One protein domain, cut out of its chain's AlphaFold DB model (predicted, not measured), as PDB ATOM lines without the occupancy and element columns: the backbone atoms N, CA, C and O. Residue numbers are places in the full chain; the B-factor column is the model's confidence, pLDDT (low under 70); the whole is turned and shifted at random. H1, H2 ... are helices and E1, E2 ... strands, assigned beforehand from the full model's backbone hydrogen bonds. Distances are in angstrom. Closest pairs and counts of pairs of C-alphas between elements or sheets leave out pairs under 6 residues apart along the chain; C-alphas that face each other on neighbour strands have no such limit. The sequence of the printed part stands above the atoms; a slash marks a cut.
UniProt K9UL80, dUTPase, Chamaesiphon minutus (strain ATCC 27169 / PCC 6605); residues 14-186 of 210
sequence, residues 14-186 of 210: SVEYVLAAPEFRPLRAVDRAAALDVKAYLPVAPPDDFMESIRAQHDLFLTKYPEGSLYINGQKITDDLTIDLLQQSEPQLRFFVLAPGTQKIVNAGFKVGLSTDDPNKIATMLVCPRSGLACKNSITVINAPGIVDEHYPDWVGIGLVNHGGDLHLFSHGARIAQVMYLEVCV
ATOM      1  N   SER A  14      88.245 176.786 161.498       93.19
ATOM      2  CA  SER A  14      88.388 178.025 162.260       93.19
ATOM      3  C   SER A  14      89.141 177.746 163.558       93.19
ATOM      4  O   SER A  14      88.893 176.747 164.229       93.19
ATOM      5  N   VAL A  15      90.091 178.623 163.896       94.12
ATOM      6  CA  VAL A  15      90.939 178.491 165.086       94.12
ATOM      7  C   VAL A  15      90.917 179.801 165.860       94.12
ATOM      8  O   VAL A  15      91.348 180.837 165.350       94.12
ATOM      9  N   GLU A  16      90.462 179.733 167.101       95.12
ATOM     10  CA  GLU A  16      90.430 180.844 168.044       95.12
ATOM     11  C   GLU A  16      91.438 180.592 169.164       95.12
ATOM     12  O   GLU A  16      91.624 179.460 169.605       95.12
ATOM     13  N   TYR A  17      92.101 181.649 169.632       96.19
ATOM     14  CA  TYR A  17      93.085 181.544 170.706       96.19
ATOM     15  C   TYR A  17      92.756 182.490 171.848       96.19
ATOM     16  O   TYR A  17      92.505 183.674 171.629       96.19
ATOM     17  N   VAL A  18      92.904 181.987 173.070       97.38
ATOM     18  CA  VAL A  18      93.161 182.826 174.245       97.38
ATOM     19  C   VAL A  18      94.643 182.693 174.555       97.38
ATOM     20  O   VAL A  18      95.129 181.581 174.748       97.38
ATOM     21  N   LEU A  19      95.375 183.802 174.564       97.44
ATOM     22  CA  LEU A  19      96.832 183.803 174.705       97.44
ATOM     23  C   LEU A  19      97.236 184.367 176.061       97.44
ATOM     24  O   LEU A  19      96.688 185.375 176.499       97.44
ATOM     25  N   ALA A  20      98.239 183.755 176.690       95.38
ATOM     26  CA  ALA A  20      98.869 184.328 177.874       95.38
ATOM     27  C   ALA A  20      99.667 185.593 177.519       95.38
ATOM     28  O   ALA A  20      99.675 186.557 178.277       95.38
ATOM     29  N   ALA A  21     100.306 185.586 176.346       94.06
ATOM     30  CA  ALA A  21     100.875 186.756 175.688       94.06
ATOM     31  C   ALA A  21     100.961 186.511 174.162       94.06
ATOM     32  O   ALA A  21     101.007 185.347 173.739       94.06
ATOM     33  N   PRO A  22     100.952 187.559 173.312       95.75
ATOM     34  CA  PRO A  22     100.873 187.420 171.853       95.75
ATOM     35  C   PRO A  22     101.934 186.499 171.227       95.75
ATOM     36  O   PRO A  22     101.659 185.784 170.264       95.75
ATOM     37  N   GLU A  23     103.142 186.477 171.784       93.88
ATOM     38  CA  GLU A  23     104.292 185.707 171.311       93.88
ATOM     39  C   GLU A  23     104.171 184.185 171.506       93.88
ATOM     40  O   GLU A  23     104.976 183.444 170.925       93.88
ATOM     41  N   PHE A  24     103.184 183.730 172.291       96.44
ATOM     42  CA  PHE A  24     102.865 182.315 172.530       96.44
ATOM     43  C   PHE A  24     101.831 181.745 171.566       96.44
ATOM     44  O   PHE A  24     101.567 180.542 171.590       96.44
ATOM     45  N   ARG A  25     101.282 182.568 170.666       96.94
ATOM     46  CA  ARG A  25     100.515 182.048 169.537       96.94
ATOM     47  C   ARG A  25     101.393 181.074 168.736       96.94
ATOM     48  O   ARG A  25     102.526 181.436 168.412       96.94
ATOM     49  N   PRO A  26     100.898 179.883 168.358       96.25
ATOM     50  CA  PRO A  26     101.609 179.011 167.434       96.25
ATOM     51  C   PRO A  26     101.898 179.720 166.105       96.25
ATOM     52  O   PRO A  26     101.011 180.344 165.516       96.25
ATOM     53  N   LEU A  27     103.140 179.631 165.622       90.00
ATOM     54  CA  LEU A  27     103.593 180.315 164.403       90.00
ATOM     55  C   LEU A  27     104.239 179.344 163.421       90.00
ATOM     56  O   LEU A  27     104.955 178.424 163.807       90.00
ATOM     57  N   ARG A  28     104.027 179.574 162.122       84.25
ATOM     58  CA  ARG A  28     104.725 178.821 161.074       84.25
ATOM     59  C   ARG A  28     106.195 179.234 161.044       84.25
ATOM     60  O   ARG A  28     106.501 180.422 161.068       84.25
ATOM     61  N   ALA A  29     107.090 178.254 160.941       74.38
ATOM     62  CA  ALA A  29     108.523 178.516 160.802       74.38
ATOM     63  C   ALA A  29     108.879 179.134 159.437       74.38
ATOM     64  O   ALA A  29     109.800 179.938 159.344       74.38
ATOM     65  N   VAL A  30     108.147 178.756 158.386       78.12
ATOM     66  CA  VAL A  30     108.278 179.276 157.018       78.12
ATOM     67  C   VAL A  30     106.902 179.367 156.368       78.12
ATOM     68  O   VAL A  30     105.967 178.668 156.778       78.12
ATOM     69  N   ASP A  31     106.773 180.206 155.339       68.25
ATOM     70  CA  ASP A  31     105.543 180.264 154.555       68.25
ATOM     71  C   ASP A  31     105.245 178.877 153.951       68.25
ATOM     72  O   ASP A  31     106.140 178.199 153.444       68.25
ATOM     73  N   ARG A  32     103.991 178.426 154.070       74.88
ATOM     74  CA  ARG A  32     103.505 177.066 153.741       74.88
ATOM     75  C   ARG A  32     103.978 175.885 154.613       74.88
ATOM     76  O   ARG A  32     103.677 174.745 154.262       74.88
ATOM     77  N   ALA A  33     104.639 176.089 155.757       80.00
ATOM     78  CA  ALA A  33     104.924 174.977 156.683       80.00
ATOM     79  C   ALA A  33     103.623 174.338 157.197       80.00
ATOM     80  O   ALA A  33     102.769 175.064 157.689       80.00
ATOM     81  N   ALA A  34     103.469 173.012 157.124       79.25
ATOM     82  CA  ALA A  34     102.238 172.335 157.559       79.25
ATOM     83  C   ALA A  34     101.967 172.476 159.068       79.25
ATOM     84  O   ALA A  34     100.811 172.594 159.471       79.25
ATOM     85  N   ALA A  35     103.028 172.509 159.878       90.25
ATOM     86  CA  ALA A  35     102.955 172.610 161.329       90.25
ATOM     87  C   ALA A  35     103.363 174.002 161.844       90.25
ATOM     88  O   ALA A  35     104.118 174.735 161.196       90.25
ATOM     89  N   LEU A  36     102.854 174.355 163.022       95.69
ATOM     90  CA  LEU A  36     103.119 175.604 163.726       95.69
ATOM     91  C   LEU A  36     103.935 175.307 164.987       95.69
ATOM     92  O   LEU A  36     103.555 174.443 165.772       95.69
ATOM     93  N   ASP A  37     105.043 176.013 165.194       96.56
ATOM     94  CA  ASP A  37     105.894 175.857 166.373       96.56
ATOM     95  C   ASP A  37     105.142 176.296 167.643       96.56
ATOM     96  O   ASP A  37     104.539 177.371 167.686       96.56
ATOM     97  N   VAL A  38     105.244 175.484 168.697       97.62
ATOM     98  CA  VAL A  38     104.716 175.753 170.040       97.62
ATOM     99  C   VAL A  38     105.862 176.048 170.999       97.62
ATOM    100  O   VAL A  38     106.880 175.344 171.013       97.62
ATOM    101  N   LYS A  39     105.691 177.086 171.820       97.31
ATOM    102  CA  LYS A  39     106.696 177.562 172.772       97.31
ATOM    103  C   LYS A  39     106.353 177.189 174.214       97.31
ATOM    104  O   LYS A  39     105.185 177.101 174.573       97.31
ATOM    105  N   ALA A  40     107.378 177.016 175.041       96.81
ATOM    106  CA  ALA A  40     107.245 176.788 176.474       96.81
ATOM    107  C   ALA A  40     106.826 178.073 177.200       96.81
ATOM    108  O   ALA A  40     107.588 179.043 177.234       96.81
ATOM    109  N   TYR A  41     105.651 178.069 177.820       95.62
ATOM    110  CA  TYR A  41     105.182 179.145 178.682       95.62
ATOM    111  C   TYR A  41     105.461 178.823 180.151       95.62
ATOM    112  O   TYR A  41     104.975 177.846 180.716       95.62
ATOM    113  N   LEU A  42     106.250 179.696 180.766       92.62
ATOM    114  CA  LEU A  42     106.663 179.642 182.170       92.62
ATOM    115  C   LEU A  42     106.222 180.970 182.816       92.62
ATOM    116  O   LEU A  42     106.916 181.963 182.597       92.62
ATOM    117  N   PRO A  43     105.047 181.038 183.476       80.50
ATOM    118  CA  PRO A  43     104.453 182.296 183.953       80.50
ATOM    119  C   PRO A  43     105.089 182.849 185.226       80.50
ATOM    120  O   PRO A  43     105.083 184.056 185.442       80.50
ATOM    121  N   VAL A  44     105.582 181.966 186.090       78.88
ATOM    122  CA  VAL A  44     106.085 182.345 187.410       78.88
ATOM    123  C   VAL A  44     107.557 182.707 187.276       78.88
ATOM    124  O   VAL A  44     108.303 182.019 186.571       78.88
ATOM    125  N   ALA A  45     107.964 183.796 187.929       66.75
ATOM    126  CA  ALA A  45     109.378 184.063 188.147       66.75
ATOM    127  C   ALA A  45     110.019 182.826 188.803       66.75
ATOM    128  O   ALA A  45     109.356 182.142 189.589       66.75
ATOM    129  N   PRO A  46     111.262 182.484 188.450       67.31
ATOM    130  CA  PRO A  46     111.943 181.407 189.147       67.31
ATOM    131  C   PRO A  46     111.978 181.729 190.657       67.31
ATOM    132  O   PRO A  46     112.126 182.903 191.001       67.31
ATOM    133  N   PRO A  47     111.782 180.745 191.554       68.56
ATOM    134  CA  PRO A  47     111.969 180.975 192.987       68.56
ATOM    135  C   PRO A  47     113.410 181.430 193.275       68.56
ATOM    136  O   PRO A  47     114.305 181.197 192.464       68.56
ATOM    137  N   ASP A  48     113.644 182.063 194.427       71.44
ATOM    138  CA  ASP A  48     114.958 182.636 194.771       71.44
ATOM    139  C   ASP A  48     116.095 181.588 194.752       71.44
ATOM    140  O   ASP A  48     117.240 181.908 194.443       71.44
ATOM    141  N   ASP A  49     115.775 180.318 195.016       70.75
ATOM    142  CA  ASP A  49     116.694 179.172 195.018       70.75
ATOM    143  C   ASP A  49     116.819 178.465 193.653       70.75
ATOM    144  O   ASP A  49     117.503 177.449 193.519       70.75
ATOM    145  N   PHE A  50     116.169 178.969 192.604       72.81
ATOM    146  CA  PHE A  50     116.055 178.285 191.315       72.81
ATOM    147  C   PHE A  50     117.399 177.931 190.678       72.81
ATOM    148  O   PHE A  50     117.572 176.827 190.158       72.81
ATOM    149  N   MET A  51     118.363 178.852 190.729       71.31
ATOM    150  CA  MET A  51     119.699 178.622 190.179       71.31
ATOM    151  C   MET A  51     120.473 177.576 190.981       71.31
ATOM    152  O   MET A  51     121.199 176.772 190.398       71.31
ATOM    153  N   GLU A  52     120.284 177.538 192.300       74.12
ATOM    154  CA  GLU A  52     120.855 176.503 193.161       74.12
ATOM    155  C   GLU A  52     120.225 175.136 192.865       74.12
ATOM    156  O   GLU A  52     120.939 174.145 192.728       74.12
ATOM    157  N   SER A  53     118.908 175.087 192.636       73.38
ATOM    158  CA  SER A  53     118.193 173.876 192.218       73.38
ATOM    159  C   SER A  53     118.687 173.341 190.868       73.38
ATOM    160  O   SER A  53     118.941 172.141 190.727       73.38
ATOM    161  N   ILE A  54     118.890 174.221 189.879       74.00
ATOM    162  CA  ILE A  54     119.478 173.844 188.585       74.00
ATOM    163  C   ILE A  54     120.899 173.308 188.772       74.00
ATOM    164  O   ILE A  54     121.219 172.270 188.193       74.00
ATOM    165  N   ARG A  55     121.736 173.973 189.580       73.69
ATOM    166  CA  ARG A  55     123.107 173.521 189.874       73.69
ATOM    167  C   ARG A  55     123.112 172.149 190.528       73.69
ATOM    168  O   ARG A  55     123.760 171.248 190.020       73.69
ATOM    169  N   ALA A  56     122.312 171.953 191.570       76.88
ATOM    170  CA  ALA A  56     122.201 170.666 192.242       76.88
ATOM    171  C   ALA A  56     121.771 169.549 191.275       76.88
ATOM    172  O   ALA A  56     122.309 168.446 191.326       76.88
ATOM    173  N   GLN A  57     120.838 169.827 190.356       73.88
ATOM    174  CA  GLN A  57     120.432 168.865 189.326       73.88
ATOM    175  C   GLN A  57     121.517 168.620 188.273       73.88
ATOM    176  O   GLN A  57     121.663 167.485 187.822       73.88
ATOM    177  N   HIS A  58     122.267 169.650 187.888       76.81
ATOM    178  CA  HIS A  58     123.393 169.544 186.966       76.81
ATOM    179  C   HIS A  58     124.551 168.740 187.571       76.81
ATOM    180  O   HIS A  58     125.025 167.794 186.951       76.81
ATOM    181  N   ASP A  59     124.946 169.037 188.803       77.94
ATOM    182  CA  ASP A  59     126.032 168.342 189.497       77.94
ATOM    183  C   ASP A  59     125.653 166.885 189.787       77.94
ATOM    184  O   ASP A  59     126.450 165.965 189.581       77.94
ATOM    185  N   LEU A  60     124.397 166.642 190.185       77.12
ATOM    186  CA  LEU A  60     123.855 165.290 190.319       77.12
ATOM    187  C   LEU A  60     123.842 164.555 188.973       77.12
ATOM    188  O   LEU A  60     124.142 163.360 188.920       77.12
ATOM    189  N   PHE A  61     123.504 165.252 187.886       78.75
ATOM    190  CA  PHE A  61     123.565 164.700 186.539       78.75
ATOM    191  C   PHE A  61     124.997 164.324 186.161       78.75
ATOM    192  O   PHE A  61     125.197 163.175 185.793       78.75
ATOM    193  N   LEU A  62     125.986 165.208 186.320       80.19
ATOM    194  CA  LEU A  62     127.390 164.905 186.015       80.19
ATOM    195  C   LEU A  62     127.938 163.765 186.883       80.19
ATOM    196  O   LEU A  62     128.705 162.933 186.406       80.19
ATOM    197  N   THR A  63     127.491 163.669 188.137       78.69
ATOM    198  CA  THR A  63     127.846 162.552 189.025       78.69
ATOM    199  C   THR A  63     127.290 161.220 188.509       78.69
ATOM    200  O   THR A  63     127.955 160.188 188.589       78.69
ATOM    201  N   LYS A  64     126.058 161.219 187.984       77.75
ATOM    202  CA  LYS A  64     125.361 160.009 187.518       77.75
ATOM    203  C   LYS A  64     125.682 159.645 186.062       77.75
ATOM    204  O   LYS A  64     125.644 158.469 185.705       77.75
ATOM    205  N   TYR A  65     125.978 160.640 185.237       79.31
ATOM    206  CA  TYR A  65     126.209 160.554 183.799       79.31
ATOM    207  C   TYR A  65     127.477 161.352 183.446       79.31
ATOM    208  O   TYR A  65     127.383 162.416 182.839       79.31
ATOM    209  N   PRO A  66     128.673 160.858 183.817       76.44
ATOM    210  CA  PRO A  66     129.929 161.597 183.645       76.44
ATOM    211  C   PRO A  66     130.293 161.886 182.180       76.44
ATOM    212  O   PRO A  66     131.003 162.844 181.906       76.44
ATOM    213  N   GLU A  67     129.771 161.095 181.240       82.44
ATOM    214  CA  GLU A  67     129.922 161.297 179.787       82.44
ATOM    215  C   GLU A  67     128.731 162.052 179.158       82.44
ATOM    216  O   GLU A  67     128.662 162.251 177.942       82.44
ATOM    217  N   GLY A  68     127.740 162.418 179.974       82.00
ATOM    218  CA  GLY A  68     126.524 163.085 179.534       82.00
ATOM    219  C   GLY A  68     126.784 164.540 179.152       82.00
ATOM    220  O   GLY A  68     127.588 165.239 179.764       82.00
ATOM    221  N   SER A  69     126.087 165.020 178.128       89.19
ATOM    222  CA  SER A  69     126.196 166.400 177.657       89.19
ATOM    223  C   SER A  69     125.057 167.271 178.182       89.19
ATOM    224  O   SER A  69     123.940 166.802 178.417       89.19
ATOM    225  N   LEU A  70     125.325 168.571 178.305       87.25
ATOM    226  CA  LEU A  70     124.314 169.581 178.589       87.25
ATOM    227  C   LEU A  70     123.780 170.185 177.291       87.25
ATOM    228  O   LEU A  70     124.541 170.555 176.397       87.25
ATOM    229  N   TYR A  71     122.466 170.353 177.215       90.56
ATOM    230  CA  TYR A  71     121.798 171.028 176.114       90.56
ATOM    231  C   TYR A  71     120.880 172.128 176.619       90.56
ATOM    232  O   TYR A  71     120.112 171.932 177.559       90.56
ATOM    233  N   ILE A  72     120.863 173.254 175.910       89.94
ATOM    234  CA  ILE A  72     119.938 174.357 176.168       89.94
ATOM    235  C   ILE A  72     119.176 174.664 174.893       89.94
ATOM    236  O   ILE A  72     119.760 174.902 173.837       89.94
ATOM    237  N   ASN A  73     117.846 174.614 174.968       91.44
ATOM    238  CA  ASN A  73     116.956 174.824 173.824       91.44
ATOM    239  C   ASN A  73     117.296 173.922 172.614       91.44
ATOM    240  O   ASN A  73     117.103 174.306 171.459       91.44
ATOM    241  N   GLY A  74     117.801 172.712 172.889       88.62
ATOM    242  CA  GLY A  74     118.217 171.724 171.886       88.62
ATOM    243  C   GLY A  74     119.624 171.926 171.309       88.62
ATOM    244  O   GLY A  74     120.038 171.136 170.463       88.62
ATOM    245  N   GLN A  75     120.375 172.937 171.754       89.38
ATOM    246  CA  GLN A  75     121.769 173.163 171.359       89.38
ATOM    247  C   GLN A  75     122.714 172.608 172.421       89.38
ATOM    248  O   GLN A  75     122.501 172.859 173.604       89.38
ATOM    249  N   LYS A  76     123.731 171.847 172.003       89.44
ATOM    250  CA  LYS A  76     124.747 171.314 172.916       89.44
ATOM    251  C   LYS A  76     125.587 172.469 173.447       89.44
ATOM    252  O   LYS A  76     126.040 173.295 172.658       89.44
ATOM    253  N   ILE A  77     125.799 172.499 174.753       86.44
ATOM    254  CA  ILE A  77     126.722 173.429 175.396       86.44
ATOM    255  C   ILE A  77     128.093 172.766 175.449       86.44
ATOM    256  O   ILE A  77     128.208 171.597 175.821       86.44
ATOM    257  N   THR A  78     129.114 173.487 174.997       78.62
ATOM    258  CA  THR A  78     130.488 172.973 174.871       78.62
ATOM    259  C   THR A  78     131.496 173.747 175.709       78.62
ATOM    260  O   THR A  78     132.638 173.319 175.812       78.62
ATOM    261  N   ASP A  79     131.097 174.883 176.272       68.12
ATOM    262  CA  ASP A  79     131.923 175.767 177.077       68.12
ATOM    263  C   ASP A  79     131.290 176.012 178.451       68.12
ATOM    264  O   ASP A  79     130.126 176.397 178.572       68.12
ATOM    265  N   ASP A  80     132.093 175.843 179.502       60.28
ATOM    266  CA  ASP A  80     131.680 176.135 180.883       60.28
ATOM    267  C   ASP A  80     131.248 177.608 181.042       60.28
ATOM    268  O   ASP A  80     130.339 177.932 181.807       60.28
ATOM    269  N   LEU A  81     131.812 178.498 180.214       49.88
ATOM    270  CA  LEU A  81     131.492 179.924 180.177       49.88
ATOM    271  C   LEU A  81     130.014 180.202 179.848       49.88
ATOM    272  O   LEU A  81     129.467 181.182 180.341       49.88
ATOM    273  N   THR A  82     129.333 179.360 179.059       61.12
ATOM    274  CA  THR A  82     127.906 179.565 178.739       61.12
ATOM    275  C   THR A  82     127.011 179.327 179.955       61.12
ATOM    276  O   THR A  82     126.002 180.015 180.120       61.12
ATOM    277  N   ILE A  83     127.388 178.401 180.841       60.72
ATOM    278  CA  ILE A  83     126.685 178.181 182.109       60.72
ATOM    279  C   ILE A  83     126.894 179.395 183.020       60.72
ATOM    280  O   ILE A  83     125.923 179.911 183.565       60.72
ATOM    281  N   ASP A  84     128.114 179.920 183.111       62.09
ATOM    282  CA  ASP A  84     128.414 181.119 183.904       62.09
ATOM    283  C   ASP A  84     127.771 182.395 183.332       62.09
ATOM    284  O   ASP A  84     127.325 183.266 184.076       62.09
ATOM    285  N   LEU A  85     127.627 182.504 182.011       55.50
ATOM    286  CA  LEU A  85     126.911 183.609 181.365       55.50
ATOM    287  C   LEU A  85     125.397 183.541 181.612       55.50
ATOM    288  O   LEU A  85     124.754 184.576 181.799       55.50
ATOM    289  N   LEU A  86     124.824 182.336 181.673       61.69
ATOM    290  CA  LEU A  86     123.448 182.142 182.138       61.69
ATOM    291  C   LEU A  86     123.297 182.496 183.620       61.69
ATOM    292  O   LEU A  86     122.262 183.038 183.997       61.69
ATOM    293  N   GLN A  87     124.327 182.260 184.438       58.44
ATOM    294  CA  GLN A  87     124.350 182.690 185.839       58.44
ATOM    295  C   GLN A  87     124.406 184.216 185.978       58.44
ATOM    296  O   GLN A  87     123.700 184.771 186.809       58.44
ATOM    297  N   GLN A  88     125.194 184.911 185.153       53.66
ATOM    298  CA  GLN A  88     125.304 186.379 185.189       53.66
ATOM    299  C   GLN A  88     124.036 187.097 184.692       53.66
ATOM    300  O   GLN A  88     123.873 188.297 184.906       53.66
ATOM    301  N   SER A  89     123.130 186.367 184.039       56.47
ATOM    302  CA  SER A  89     121.907 186.880 183.415       56.47
ATOM    303  C   SER A  89     120.661 186.802 184.334       56.47
ATOM    304  O   SER A  89     119.559 186.586 183.838       56.47
ATOM    305  N   GLU A  90     120.848 186.966 185.653       61.25
ATOM    306  CA  GLU A  90     119.881 187.079 186.779       61.25
ATOM    307  C   GLU A  90     118.444 187.610 186.451       61.25
ATOM    308  O   GLU A  90     118.173 188.261 185.438       61.25
ATOM    309  N   PRO A  91     117.509 187.620 187.417       51.47
ATOM    310  CA  PRO A  91     116.502 186.636 187.857       51.47
ATOM    311  C   PRO A  91     115.337 186.408 186.865       51.47
ATOM    312  O   PRO A  91     114.334 185.768 187.181       51.47
ATOM    313  N   GLN A  92     115.412 186.965 185.653       58.31
ATOM    314  CA  GLN A  92     114.323 186.865 184.669       58.31
ATOM    315  C   GLN A  92     114.376 185.580 183.831       58.31
ATOM    316  O   GLN A  92     113.409 185.246 183.135       58.31
ATOM    317  N   LEU A  93     115.497 184.856 183.898       70.12
ATOM    318  CA  LEU A  93     115.715 183.604 183.191       70.12
ATOM    319  C   LEU A  93     114.852 182.483 183.773       70.12
ATOM    320  O   LEU A  93     115.126 181.906 184.818       70.12
ATOM    321  N   ARG A  94     113.793 182.149 183.042       82.00
ATOM    322  CA  ARG A  94     112.884 181.051 183.368       82.00
ATOM    323  C   ARG A  94     113.279 179.826 182.558       82.00
ATOM    324  O   ARG A  94     113.202 179.871 181.332       82.00
ATOM    325  N   PHE A  95     113.642 178.741 183.235       86.06
ATOM    326  CA  PHE A  95     113.924 177.443 182.617       86.06
ATOM    327  C   PHE A  95     113.102 176.319 183.245       86.06
ATOM    328  O   PHE A  95     112.590 176.419 184.358       86.06
ATOM    329  N   PHE A  96     113.017 175.199 182.541       87.88
ATOM    330  CA  PHE A  96     112.796 173.916 183.185       87.88
ATOM    331  C   PHE A  96     113.866 172.918 182.764       87.88
ATOM    332  O   PHE A  96     114.379 172.976 181.646       87.88
ATOM    333  N   VAL A  97     114.156 171.992 183.672       89.00
ATOM    334  CA  VAL A  97     115.069 170.873 183.457       89.00
ATOM    335  C   VAL A  97     114.278 169.641 183.016       89.00
ATOM    336  O   VAL A  97     113.182 169.383 183.522       89.00
ATOM    337  N   LEU A  98     114.842 168.891 182.073       93.19
ATOM    338  CA  LEU A  98     114.368 167.590 181.617       93.19
ATOM    339  C   LEU A  98     115.553 166.611 181.599       93.19
ATOM    340  O   LEU A  98     116.226 166.419 180.584       93.19
ATOM    341  N   ALA A  99     115.833 166.027 182.763       92.44
ATOM    342  CA  ALA A  99     116.909 165.058 182.962       92.44
ATOM    343  C   ALA A  99     116.631 163.716 182.249       92.44
ATOM    344  O   ALA A  99     115.464 163.414 181.956       92.44
ATOM    345  N   PRO A 100     117.663 162.890 181.994       94.00
ATOM    346  CA  PRO A 100     117.500 161.567 181.391       94.00
ATOM    347  C   PRO A 100     116.435 160.717 182.087       94.00
ATOM    348  O   PRO A 100     116.446 160.577 183.314       94.00
ATOM    349  N   GLY A 101     115.517 160.143 181.306       94.75
ATOM    350  CA  GLY A 101     114.446 159.272 181.796       94.75
ATOM    351  C   GLY A 101     113.311 159.988 182.533       94.75
ATOM    352  O   GLY A 101     112.435 159.324 183.084       94.75
ATOM    353  N   THR A 102     113.307 161.323 182.567       95.44
ATOM    354  CA  THR A 102     112.251 162.108 183.218       95.44
ATOM    355  C   THR A 102     111.253 162.673 182.212       95.44
ATOM    356  O   THR A 102     111.524 162.781 181.011       95.44
ATOM    357  N   GLN A 103     110.081 163.046 182.723       97.12
ATOM    358  CA  GLN A 103     109.002 163.662 181.959       97.12
ATOM    359  C   GLN A 103     108.526 164.946 182.637       97.12
ATOM    360  O   GLN A 103     108.575 165.064 183.864       97.12
ATOM    361  N   LYS A 104     108.024 165.896 181.846       96.00
ATOM    362  CA  LYS A 104     107.440 167.140 182.352       96.00
ATOM    363  C   LYS A 104     106.309 167.624 181.456       96.00
ATOM    364  O   LYS A 104     106.468 167.702 180.242       96.00
ATOM    365  N   ILE A 105     105.188 168.002 182.067       97.25
ATOM    366  CA  ILE A 105     104.120 168.734 181.380       97.25
ATOM    367  C   ILE A 105     104.442 170.224 181.462       97.25
ATOM    368  O   ILE A 105     104.680 170.760 182.545       97.25
ATOM    369  N   VAL A 106     104.464 170.887 180.310       96.94
ATOM    370  CA  VAL A 106     104.809 172.306 180.181       96.94
ATOM    371  C   VAL A 106     103.656 173.042 179.514       96.94
ATOM    372  O   VAL A 106     103.182 172.620 178.464       96.94
ATOM    373  N   ASN A 107     103.192 174.138 180.113       96.81
ATOM    374  CA  ASN A 107     102.130 174.961 179.531       96.81
ATOM    375  C   ASN A 107     102.620 175.599 178.214       96.81
ATOM    376  O   ASN A 107     103.770 176.026 178.119       96.81
ATOM    377  N   ALA A 108     101.762 175.658 177.199       97.56
ATOM    378  CA  ALA A 108     102.065 176.234 175.890       97.56
ATOM    379  C   ALA A 108     101.760 177.741 175.784       97.56
ATOM    380  O   ALA A 108     102.117 178.380 174.797       97.56
ATOM    381  N   GLY A 109     101.088 178.320 176.783       97.25
ATOM    382  CA  GLY A 109     100.745 179.742 176.819       97.25
ATOM    383  C   GLY A 109      99.560 180.114 175.935       97.25
ATOM    384  O   GLY A 109      99.373 181.295 175.638       97.25
ATOM    385  N   PHE A 110      98.746 179.133 175.533       97.88
ATOM    386  CA  PHE A 110      97.478 179.369 174.852       97.88
ATOM    387  C   PHE A 110      96.396 178.345 175.226       97.88
ATOM    388  O   PHE A 110      96.693 177.192 175.546       97.88
ATOM    389  N   LYS A 111      95.138 178.780 175.142       97.56
ATOM    390  CA  LYS A 111      93.959 177.928 174.939       97.56
ATOM    391  C   LYS A 111      93.561 177.984 173.473       97.56
ATOM    392  O   LYS A 111      93.873 178.969 172.797       97.56
ATOM    393  N   VAL A 112      92.863 176.962 172.998       96.62
ATOM    394  CA  VAL A 112      92.422 176.894 171.607       96.62
ATOM    395  C   VAL A 112      90.955 176.490 171.529       96.62
ATOM    396  O   VAL A 112      90.544 175.545 172.190       96.62
ATOM    397  N   GLY A 113      90.182 177.225 170.735       96.62
ATOM    398  CA  GLY A 113      88.855 176.822 170.280       96.62
ATOM    399  C   GLY A 113      88.940 176.431 168.812       96.62
ATOM    400  O   GLY A 113      89.563 177.152 168.024       96.62
ATOM    401  N   LEU A 114      88.362 175.289 168.445       95.81
ATOM    402  CA  LEU A 114      88.347 174.815 167.062       95.81
ATOM    403  C   LEU A 114      86.910 174.639 166.585       95.81
ATOM    404  O   LEU A 114      86.016 174.330 167.366       95.81
ATOM    405  N   SER A 115      86.699 174.822 165.288       94.12
ATOM    406  CA  SER A 115      85.454 174.445 164.623       94.12
ATOM    407  C   SER A 115      85.688 174.206 163.135       94.12
ATOM    408  O   SER A 115      86.651 174.713 162.553       94.12
ATOM    409  N   THR A 116      84.806 173.425 162.518       93.38
ATOM    410  CA  THR A 116      84.737 173.214 161.067       93.38
ATOM    411  C   THR A 116      83.364 173.638 160.542       93.38
ATOM    412  O   THR A 116      82.384 173.661 161.288       93.38
ATOM    413  N   ASP A 117      83.300 174.013 159.264       91.38
ATOM    414  CA  ASP A 117      82.054 174.284 158.550       91.38
ATOM    415  C   ASP A 117      81.372 173.009 158.011       91.38
ATOM    416  O   ASP A 117      80.222 173.073 157.568       91.38
ATOM    417  N   ASP A 118      82.044 171.853 158.056       90.06
ATOM    418  CA  ASP A 118      81.490 170.556 157.662       90.06
ATOM    419  C   ASP A 118      80.804 169.870 158.860       90.06
ATOM    420  O   ASP A 118      81.487 169.355 159.748       90.06
ATOM    421  N   PRO A 119      79.459 169.778 158.890       86.75
ATOM    422  CA  PRO A 119      78.728 169.201 160.022       86.75
ATOM    423  C   PRO A 119      78.954 167.692 160.208       86.75
ATOM    424  O   PRO A 119      78.487 167.125 161.191       86.75
ATOM    425  N   ASN A 120      79.628 167.020 159.268       89.00
ATOM    426  CA  ASN A 120      79.948 165.591 159.365       89.00
ATOM    427  C   ASN A 120      81.377 165.334 159.861       89.00
ATOM    428  O   ASN A 120      81.842 164.188 159.855       89.00
ATOM    429  N   LYS A 121      82.095 166.390 160.244       92.56
ATOM    430  CA  LYS A 121      83.478 166.322 160.697       92.56
ATOM    431  C   LYS A 121      83.659 167.075 162.003       92.56
ATOM    432  O   LYS A 121      82.833 167.888 162.396       92.56
ATOM    433  N   ILE A 122      84.775 166.779 162.649       93.44
ATOM    434  CA  ILE A 122      85.221 167.418 163.883       93.44
ATOM    435  C   ILE A 122      86.579 168.051 163.608       93.44
ATOM    436  O   ILE A 122      87.422 167.444 162.937       93.44
ATOM    437  N   ALA A 123      86.810 169.254 164.129       95.81
ATOM    438  CA  ALA A 123      88.127 169.876 164.079       95.81
ATOM    439  C   ALA A 123      88.990 169.392 165.255       95.81
ATOM    440  O   ALA A 123      88.543 169.314 166.394       95.81
ATOM    441  N   THR A 124      90.258 169.092 165.003       96.62
ATOM    442  CA  THR A 124      91.209 168.715 166.054       96.62
ATOM    443  C   THR A 124      92.577 169.323 165.793       96.62
ATOM    444  O   THR A 124      92.958 169.596 164.650       96.62
ATOM    445  N   MET A 125      93.331 169.550 166.865       97.12
ATOM    446  CA  MET A 125      94.728 169.945 166.795       97.12
ATOM    447  C   MET A 125      95.600 168.796 167.297       97.12
ATOM    448  O   MET A 125      95.461 168.350 168.432       97.12
ATOM    449  N   LEU A 126      96.537 168.352 166.464       97.81
ATOM    450  CA  LEU A 126      97.538 167.366 166.849       97.81
ATOM    451  C   LEU A 126      98.806 168.056 167.336       97.81
ATOM    452  O   LEU A 126      99.374 168.881 166.621       97.81
ATOM    453  N   VAL A 127      99.267 167.684 168.524       98.12
ATOM    454  CA  VAL A 127     100.541 168.073 169.125       98.12
ATOM    455  C   VAL A 127     101.594 167.031 168.768       98.12
ATOM    456  O   VAL A 127     101.538 165.880 169.197       98.12
ATOM    457  N   CYS A 128     102.591 167.449 168.003       97.81
ATOM    458  CA  CYS A 128     103.636 166.595 167.465       97.81
ATOM    459  C   CYS A 128     105.025 167.000 167.997       97.81
ATOM    460  O   CYS A 128     105.290 168.186 168.237       97.81
ATOM    461  N   PRO A 129     105.961 166.044 168.129       97.50
ATOM    462  CA  PRO A 129     107.356 166.342 168.434       97.50
ATOM    463  C   PRO A 129     108.002 167.170 167.323       97.50
ATOM    464  O   PRO A 129     107.683 167.008 166.142       97.50
ATOM    465  N   ARG A 130     108.970 168.021 167.675       95.88
ATOM    466  CA  ARG A 130     109.853 168.672 166.692       95.88
ATOM    467  C   ARG A 130     110.944 167.682 166.290       95.88
ATOM    468  O   ARG A 130     111.630 167.157 167.161       95.88
ATOM    469  N   SER A 131     111.155 167.470 164.990       93.25
ATOM    470  CA  SER A 131     112.109 166.464 164.485       93.25
ATOM    471  C   SER A 131     113.537 166.662 165.000       93.25
ATOM    472  O   SER A 131     114.221 165.690 165.290       93.25
ATOM    473  N   GLY A 132     113.981 167.913 165.169       92.94
ATOM    474  CA  GLY A 132     115.282 168.214 165.768       92.94
ATOM    475  C   GLY A 132     115.410 167.678 167.195       92.94
ATOM    476  O   GLY A 132     116.375 166.981 167.484       92.94
ATOM    477  N   LEU A 133     114.411 167.939 168.047       95.88
ATOM    478  CA  LEU A 133     114.398 167.452 169.431       95.88
ATOM    479  C   LEU A 133     114.275 165.923 169.486       95.88
ATOM    480  O   LEU A 133     115.006 165.277 170.228       95.88
ATOM    481  N   ALA A 134     113.420 165.333 168.651       96.81
ATOM    482  CA  ALA A 134     113.227 163.886 168.631       96.81
ATOM    483  C   ALA A 134     114.471 163.142 168.128       96.81
ATOM    484  O   ALA A 134     114.991 162.271 168.818       96.81
ATOM    485  N   CYS A 135     114.984 163.504 166.950       96.19
ATOM    486  CA  CYS A 135     116.041 162.740 166.290       96.19
ATOM    487  C   CYS A 135     117.448 163.056 166.813       96.19
ATOM    488  O   CYS A 135     118.317 162.197 166.725       96.19
ATOM    489  N   LYS A 136     117.705 164.280 167.299       94.25
ATOM    490  CA  LYS A 136     119.047 164.687 167.762       94.25
ATOM    491  C   LYS A 136     119.188 164.708 169.277       94.25
ATOM    492  O   LYS A 136     120.307 164.634 169.766       94.25
ATOM    493  N   ASN A 137     118.082 164.861 170.002       95.81
ATOM    494  CA  ASN A 137     118.094 165.036 171.452       95.81
ATOM    495  C   ASN A 137     117.296 163.951 172.188       95.81
ATOM    496  O   ASN A 137     117.200 164.006 173.405       95.81
ATOM    497  N   SER A 138     116.711 162.976 171.480       97.12
ATOM    498  CA  SER A 138     115.870 161.922 172.073       97.12
ATOM    499  C   SER A 138     114.715 162.464 172.931       97.12
ATOM    500  O   SER A 138     114.253 161.804 173.863       97.12
ATOM    501  N   ILE A 139     114.237 163.673 172.614       98.31
ATOM    502  CA  ILE A 139     113.120 164.323 173.298       98.31
ATOM    503  C   ILE A 139     111.881 164.253 172.428       98.31
ATOM    504  O   ILE A 139     111.856 164.758 171.306       98.31
ATOM    505  N   THR A 140     110.818 163.684 172.982       98.31
ATOM    506  CA  THR A 140     109.534 163.568 172.296       98.31
ATOM    507  C   THR A 140     108.392 164.094 173.155       98.31
ATOM    508  O   THR A 140     108.549 164.377 174.344       98.31
ATOM    509  N   VAL A 141     107.233 164.239 172.523       98.31
ATOM    510  CA  VAL A 141     105.960 164.426 173.213       98.31
ATOM    511  C   VAL A 141     105.459 163.032 173.598       98.31
ATOM    512  O   VAL A 141     105.308 162.176 172.731       98.31
ATOM    513  N   ILE A 142     105.251 162.778 174.889       97.81
ATOM    514  CA  ILE A 142     105.013 161.427 175.421       97.81
ATOM    515  C   ILE A 142     103.732 160.787 174.879       97.81
ATOM    516  O   ILE A 142     103.686 159.584 174.651       97.81
ATOM    517  N   ASN A 143     102.705 161.597 174.630       97.44
ATOM    518  CA  ASN A 143     101.439 161.167 174.053       97.44
ATOM    519  C   ASN A 143     101.359 161.447 172.544       97.44
ATOM    520  O   ASN A 143     100.259 161.601 172.033       97.44
ATOM    521  N   ALA A 144     102.492 161.574 171.842       95.75
ATOM    522  CA  ALA A 144     102.510 161.931 170.426       95.75
ATOM    523  C   ALA A 144     101.807 160.897 169.512       95.75
ATOM    524  O   ALA A 144     102.104 159.706 169.620       95.75
ATOM    525  N   PRO A 145     101.006 161.352 168.524       96.94
ATOM    526  CA  PRO A 145     100.473 162.712 168.423       96.94
ATOM    527  C   PRO A 145      99.460 162.975 169.547       96.94
ATOM    528  O   PRO A 145      98.495 162.231 169.705       96.94
ATOM    529  N   GLY A 146      99.666 164.053 170.309       97.19
ATOM    530  CA  GLY A 146      98.718 164.465 171.342       97.19
ATOM    531  C   GLY A 146      97.480 165.061 170.687       97.19
ATOM    532  O   GLY A 146      97.615 165.909 169.812       97.19
ATOM    533  N   ILE A 147      96.287 164.634 171.083       97.38
ATOM    534  CA  ILE A 147      95.028 165.096 170.486       97.38
ATOM    535  C   ILE A 147      94.446 166.206 171.363       97.38
ATOM    536  O   ILE A 147      94.328 166.036 172.575       97.38
ATOM    537  N   VAL A 148      94.112 167.344 170.754       96.94
ATOM    538  CA  VAL A 148      93.354 168.429 171.388       96.94
ATOM    539  C   VAL A 148      92.015 168.555 170.673       96.94
ATOM    540  O   VAL A 148      91.964 168.847 169.472       96.94
ATOM    541  N   ASP A 149      90.946 168.306 171.421       94.31
ATOM    542  CA  ASP A 149      89.569 168.324 170.928       94.31
ATOM    543  C   ASP A 149      89.059 169.754 170.701       94.31
ATOM    544  O   ASP A 149      89.539 170.711 171.314       94.31
ATOM    545  N   GLU A 150      88.043 169.902 169.849       91.00
ATOM    546  CA  GLU A 150      87.466 171.203 169.475       91.00
ATOM    547  C   GLU A 150      86.930 172.041 170.641       91.00
ATOM    548  O   GLU A 150      86.918 173.273 170.568       91.00
ATOM    549  N   HIS A 151      86.531 171.380 171.728       85.19
ATOM    550  CA  HIS A 151      85.963 171.999 172.923       85.19
ATOM    551  C   HIS A 151      86.879 171.901 174.149       85.19
ATOM    552  O   HIS A 151      86.401 172.008 175.278       85.19
ATOM    553  N   TYR A 152      88.186 171.690 173.958       90.75
ATOM    554  CA  TYR A 152      89.131 171.642 175.071       90.75
ATOM    555  C   TYR A 152      89.204 173.011 175.789       90.75
ATOM    556  O   TYR A 152      89.674 173.990 175.206       90.75
ATOM    557  N   PRO A 153      88.756 173.124 177.057       89.94
ATOM    558  CA  PRO A 153      88.484 174.427 177.673       89.94
ATOM    559  C   PRO A 153      89.707 175.060 178.349       89.94
ATOM    560  O   PRO A 153      89.644 176.198 178.838       89.94
ATOM    561  N   ASP A 154      90.808 174.320 178.456       95.88
ATOM    562  CA  ASP A 154      91.940 174.693 179.292       95.88
ATOM    563  C   ASP A 154      93.185 175.075 178.484       95.88
ATOM    564  O   ASP A 154      93.209 175.066 177.252       95.88
ATOM    565  N   TRP A 155      94.228 175.482 179.194       97.44
ATOM    566  CA  TRP A 155      95.539 175.746 178.627       97.44
ATOM    567  C   TRP A 155      96.141 174.462 178.065       97.44
ATOM    568  O   TRP A 155      96.114 173.403 178.698       97.44
ATOM    569  N   VAL A 156      96.705 174.559 176.864       97.94
ATOM    570  CA  VAL A 156      97.353 173.423 176.210       97.94
ATOM    571  C   VAL A 156      98.643 173.084 176.955       97.94
ATOM    572  O   VAL A 156      99.516 173.934 177.138       97.94
ATOM    573  N   GLY A 157      98.757 171.830 177.391       97.56
ATOM    574  CA  GLY A 157      99.955 171.275 178.017       97.56
ATOM    575  C   GLY A 157     100.731 170.387 177.046       97.56
ATOM    576  O   GLY A 157     100.152 169.581 176.324       97.56
ATOM    577  N   ILE A 158     102.055 170.508 177.050       98.38
ATOM    578  CA  ILE A 158     102.971 169.694 176.253       98.38
ATOM    579  C   ILE A 158     103.685 168.727 177.194       98.38
ATOM    580  O   ILE A 158     104.525 169.145 177.990       98.38
ATOM    581  N   GLY A 159     103.340 167.442 177.126       98.00
ATOM    582  CA  GLY A 159     104.015 166.393 177.888       98.00
ATOM    583  C   GLY A 159     105.321 165.995 177.213       98.00
ATOM    584  O   GLY A 159     105.298 165.200 176.282       98.00
ATOM    585  N   LEU A 160     106.449 166.544 177.653       98.56
ATOM    586  CA  LEU A 160     107.776 166.191 177.147       98.56
ATOM    587  C   LEU A 160     108.372 165.032 177.942       98.56
ATOM    588  O   LEU A 160     108.217 164.971 179.161       98.56
ATOM    589  N   VAL A 161     109.108 164.159 177.263       98.44
ATOM    590  CA  VAL A 161     109.902 163.086 177.875       98.44
ATOM    591  C   VAL A 161     111.287 163.031 177.236       98.44
ATOM    592  O   VAL A 161     111.425 163.233 176.027       98.44
ATOM    593  N   ASN A 162     112.309 162.785 178.057       97.75
ATOM    594  CA  ASN A 162     113.689 162.599 177.616       97.75
ATOM    595  C   ASN A 162     114.054 161.107 177.648       97.75
ATOM    596  O   ASN A 162     114.229 160.528 178.721       97.75
ATOM    597  N   HIS A 163     114.173 160.498 176.468       97.12
ATOM    598  CA  HIS A 163     114.626 159.113 176.296       97.12
ATOM    599  C   HIS A 163     116.151 158.983 176.145       97.12
ATOM    600  O   HIS A 163     116.657 157.867 176.053       97.12
ATOM    601  N   GLY A 164     116.875 160.101 176.075       93.94
ATOM    602  CA  GLY A 164     118.323 160.146 175.907       93.94
ATOM    603  C   GLY A 164     119.095 160.062 177.222       93.94
ATOM    604  O   GLY A 164     118.522 159.975 178.307       93.94
ATOM    605  N   GLY A 165     120.425 160.105 177.098       92.81
ATOM    606  CA  GLY A 165     121.370 160.137 178.219       92.81
ATOM    607  C   GLY A 165     121.843 161.540 178.613       92.81
ATOM    608  O   GLY A 165     122.608 161.667 179.562       92.81
ATOM    609  N   ASP A 166     121.386 162.578 177.912       92.81
ATOM    610  CA  ASP A 166     121.843 163.960 178.082       92.81
ATOM    611  C   ASP A 166     120.880 164.801 178.937       92.81
ATOM    612  O   ASP A 166     119.680 164.520 179.022       92.81
ATOM    613  N   LEU A 167     121.397 165.857 179.568       90.94
ATOM    614  CA  LEU A 167     120.612 166.809 180.353       90.94
ATOM    615  C   LEU A 167     120.112 167.943 179.463       90.94
ATOM    616  O   LEU A 167     120.896 168.598 178.777       90.94
ATOM    617  N   HIS A 168     118.811 168.231 179.519       92.56
ATOM    618  CA  HIS A 168     118.211 169.296 178.721       92.56
ATOM    619  C   HIS A 168     117.579 170.381 179.583       92.56
ATOM    620  O   HIS A 168     116.798 170.094 180.489       92.56
ATOM    621  N   LEU A 169     117.865 171.635 179.245       91.19
ATOM    622  CA  LEU A 169     117.188 172.809 179.772       91.19
ATOM    623  C   LEU A 169     116.437 173.507 178.646       91.19
ATOM    624  O   LEU A 169     116.929 173.652 177.523       91.19
ATOM    625  N   PHE A 170     115.245 173.989 178.962       92.19
ATOM    626  CA  PHE A 170     114.417 174.744 178.032       92.19
ATOM    627  C   PHE A 170     113.990 176.052 178.668       92.19
ATOM    628  O   PHE A 170     113.419 176.055 179.759       92.19
ATOM    629  N   SER A 171     114.269 177.156 177.983       91.25
ATOM    630  CA  SER A 171     113.892 178.483 178.449       91.25
ATOM    631  C   SER A 171     112.411 178.764 178.206       91.25
ATOM    632  O   SER A 171     111.761 178.172 177.341       91.25
ATOM    633  N   HIS A 172     111.882 179.761 178.901       92.56
ATOM    634  CA  HIS A 172     110.652 180.429 178.502       92.56
ATOM    635  C   HIS A 172     110.758 180.889 177.042       92.56
ATOM    636  O   HIS A 172     111.799 181.381 176.603       92.56
ATOM    637  N   GLY A 173     109.700 180.668 176.264       93.62
ATOM    638  CA  GLY A 173     109.686 180.955 174.831       93.62
ATOM    639  C   GLY A 173     110.439 179.940 173.958       93.62
ATOM    640  O   GLY A 173     110.378 180.050 172.730       93.62
ATOM    641  N   ALA A 174     111.113 178.936 174.534       94.88
ATOM    642  CA  ALA A 174     111.773 177.891 173.760       94.88
ATOM    643  C   ALA A 174     110.754 177.068 172.974       94.88
ATOM    644  O   ALA A 174     109.699 176.707 173.489       94.88
ATOM    645  N   ARG A 175     111.075 176.732 171.725       96.12
ATOM    646  CA  ARG A 175     110.208 175.909 170.875       96.12
ATOM    647  C   ARG A 175     110.316 174.439 171.276       96.12
ATOM    648  O   ARG A 175     111.358 173.824 171.041       96.12
ATOM    649  N   ILE A 176     109.248 173.876 171.827       97.38
ATOM    650  CA  ILE A 176     109.254 172.541 172.453       97.38
ATOM    651  C   ILE A 176     108.431 171.497 171.695       97.38
ATOM    652  O   ILE A 176     108.733 170.312 171.763       97.38
ATOM    653  N   ALA A 177     107.435 171.924 170.925       98.00
ATOM    654  CA  ALA A 177     106.572 171.052 170.132       98.00
ATOM    655  C   ALA A 177     106.125 171.782 168.864       98.00
ATOM    656  O   ALA A 177     106.505 172.931 168.626       98.00
ATOM    657  N   GLN A 178     105.334 171.114 168.040       97.75
ATOM    658  CA  GLN A 178     104.666 171.720 166.899       97.75
ATOM    659  C   GLN A 178     103.244 171.182 166.785       97.75
ATOM    660  O   GLN A 178     102.977 170.071 167.229       97.75
ATOM    661  N   VAL A 179     102.335 171.959 166.204       97.44
ATOM    662  CA  VAL A 179     100.928 171.577 166.059       97.44
ATOM    663  C   VAL A 179     100.454 171.630 164.620       97.44
ATOM    664  O   VAL A 179     100.940 172.434 163.826       97.44
ATOM    665  N   MET A 180      99.477 170.792 164.294       95.44
ATOM    666  CA  MET A 180      98.758 170.811 163.022       95.44
ATOM    667  C   MET A 180      97.258 170.679 163.267       95.44
ATOM    668  O   MET A 180      96.846 169.984 164.191       95.44
ATOM    669  N   TYR A 181      96.454 171.333 162.434       94.25
ATOM    670  CA  TYR A 181      94.995 171.260 162.491       94.25
ATOM    671  C   TYR A 181      94.492 170.290 161.437       94.25
ATOM    672  O   TYR A 181      94.952 170.324 160.293       94.25
ATOM    673  N   LEU A 182      93.556 169.438 161.828       93.75
ATOM    674  CA  LEU A 182      92.951 168.436 160.972       93.75
ATOM    675  C   LEU A 182      91.446 168.420 161.177       93.75
ATOM    676  O   LEU A 182      90.950 168.732 162.257       93.75
ATOM    677  N   GLU A 183      90.745 167.989 160.139       93.31
ATOM    678  CA  GLU A 183      89.397 167.479 160.306       93.31
ATOM    679  C   GLU A 183      89.443 165.961 160.416       93.31
ATOM    680  O   GLU A 183      90.168 165.298 159.668       93.31
ATOM    681  N   VAL A 184      88.630 165.415 161.307       92.94
ATOM    682  CA  VAL A 184      88.444 163.976 161.462       92.94
ATOM    683  C   VAL A 184      86.987 163.613 161.201       92.94
ATOM    684  O   VAL A 184      86.072 164.367 161.529       92.94
ATOM    685  N   CYS A 185      86.770 162.460 160.570       91.88
ATOM    686  CA  CYS A 185      85.426 161.940 160.341       91.88
ATOM    687  C   CYS A 185      84.818 161.438 161.653       91.88
ATOM    688  O   CYS A 185      85.504 160.790 162.445       91.88
ATOM    689  N   VAL A 186      83.513 161.641 161.829       88.69
ATOM    690  CA  VAL A 186      82.757 160.997 162.908       88.69
ATOM    691  C   VAL A 186      82.461 159.550 162.510       88.69
ATOM    692  O   VAL A 186      81.743 159.300 161.540       88.69
TER     693      VAL A 186
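This is residues 14 to 186 of the 210 residues of the protein "dUTPase" of Chamaesiphon minutus (strain ATCC 27169 / PCC 6605) (UniProt K9UL80). The domain is an elongated body of small sheets set one after another, with two helices at one end. The long strands E7, E12 and E6 reach to the other end, where E1 pairs with E6; the sheet E5 E10 E8 lies in the middle, and at the helical end H1 covers one face of the sheet E3 E11 E4, with H2 near H1. The 173 printed residues hold three named helices and twelve named strands, in the order E1 E2 H1 E3 H2 E4 E5 E6 E7 H3 E8 E9 E10 E11 E12, a mixed class of helices and strands. The largest sheet, E2 E12 E7 E9, is antiparallel. The whole is compact, with a radius of gyration of the C-alphas of 17.6 A, and spans 57 by 30 by 28 A.

E1, residues 14 to 19, begins at C-alpha 14 (88.388, 178.025, 162.260). E2 is residues 36 to 39. H1, residues 50 to 64, is 20.9 A long. E3 is residues 70 to 72, H2 residues 80 to 88, E4 residues 95 to 98 and E5 residues 103 to 107. E6, residues 110 to 116, is 19.8 A long, and E7, residues 121 to 128, 21.3 A. H3 is residues 131 to 137, E8 residues 139 to 141, E9 residues 146 to 149, E10 residues 157 to 162 and E11 residues 167 to 171. E12, residues 175 to 185, is 30.3 A long and ends at C-alpha 185 (85.426, 161.940, 160.341).

The sheet E2 E12 E7 E9 is strongly twisted; N 36 and O 179 are 2.8 A apart, N 126 and O 180 2.8 A, and N 127 and O 146 2.7 A. E1 and E6 are antiparallel neighbours, with N 16 and O 113 2.9 A apart. The closest C-alphas of E6 and E7, Ser 115 and Ala 123, are 5.3 A apart. E5 runs on into E6 at 77 degrees. In the antiparallel sheet E5 E10 E8, N 104 and O 160 are 2.8 A apart, and N 140 and O 161 3.1 A. H3 only grazes this sheet and the largest one. E3 and E11 are parallel, with N 71 and O 167 2.8 A apart; E11 and E4 are antiparallel, with N 98 and O 168 2.8 A apart. H1 makes two layers with this sheet, a helix on one face: its height over the sheet is 10.0 A, over E11 and E4, along the strands at 5 degrees to E11 on the local plane. H1 and H2 are close but not clearly touching, Met 51 and Gln 87 having the closest C-alphas at 7.6 A. In H1, H2 and H3 every O i to N i+4 pair is within hydrogen-bond range.

The C-alphas of Leu 81 and Pro 119, the two farthest apart, are 57.5 A apart. The printed part has no cut. The link from E1 to E2, residues 20 to 35, is long. Confidence is under 70 at residues 31, 45 to 47 and 79 to 92; the mean pLDDT of H2 is 58.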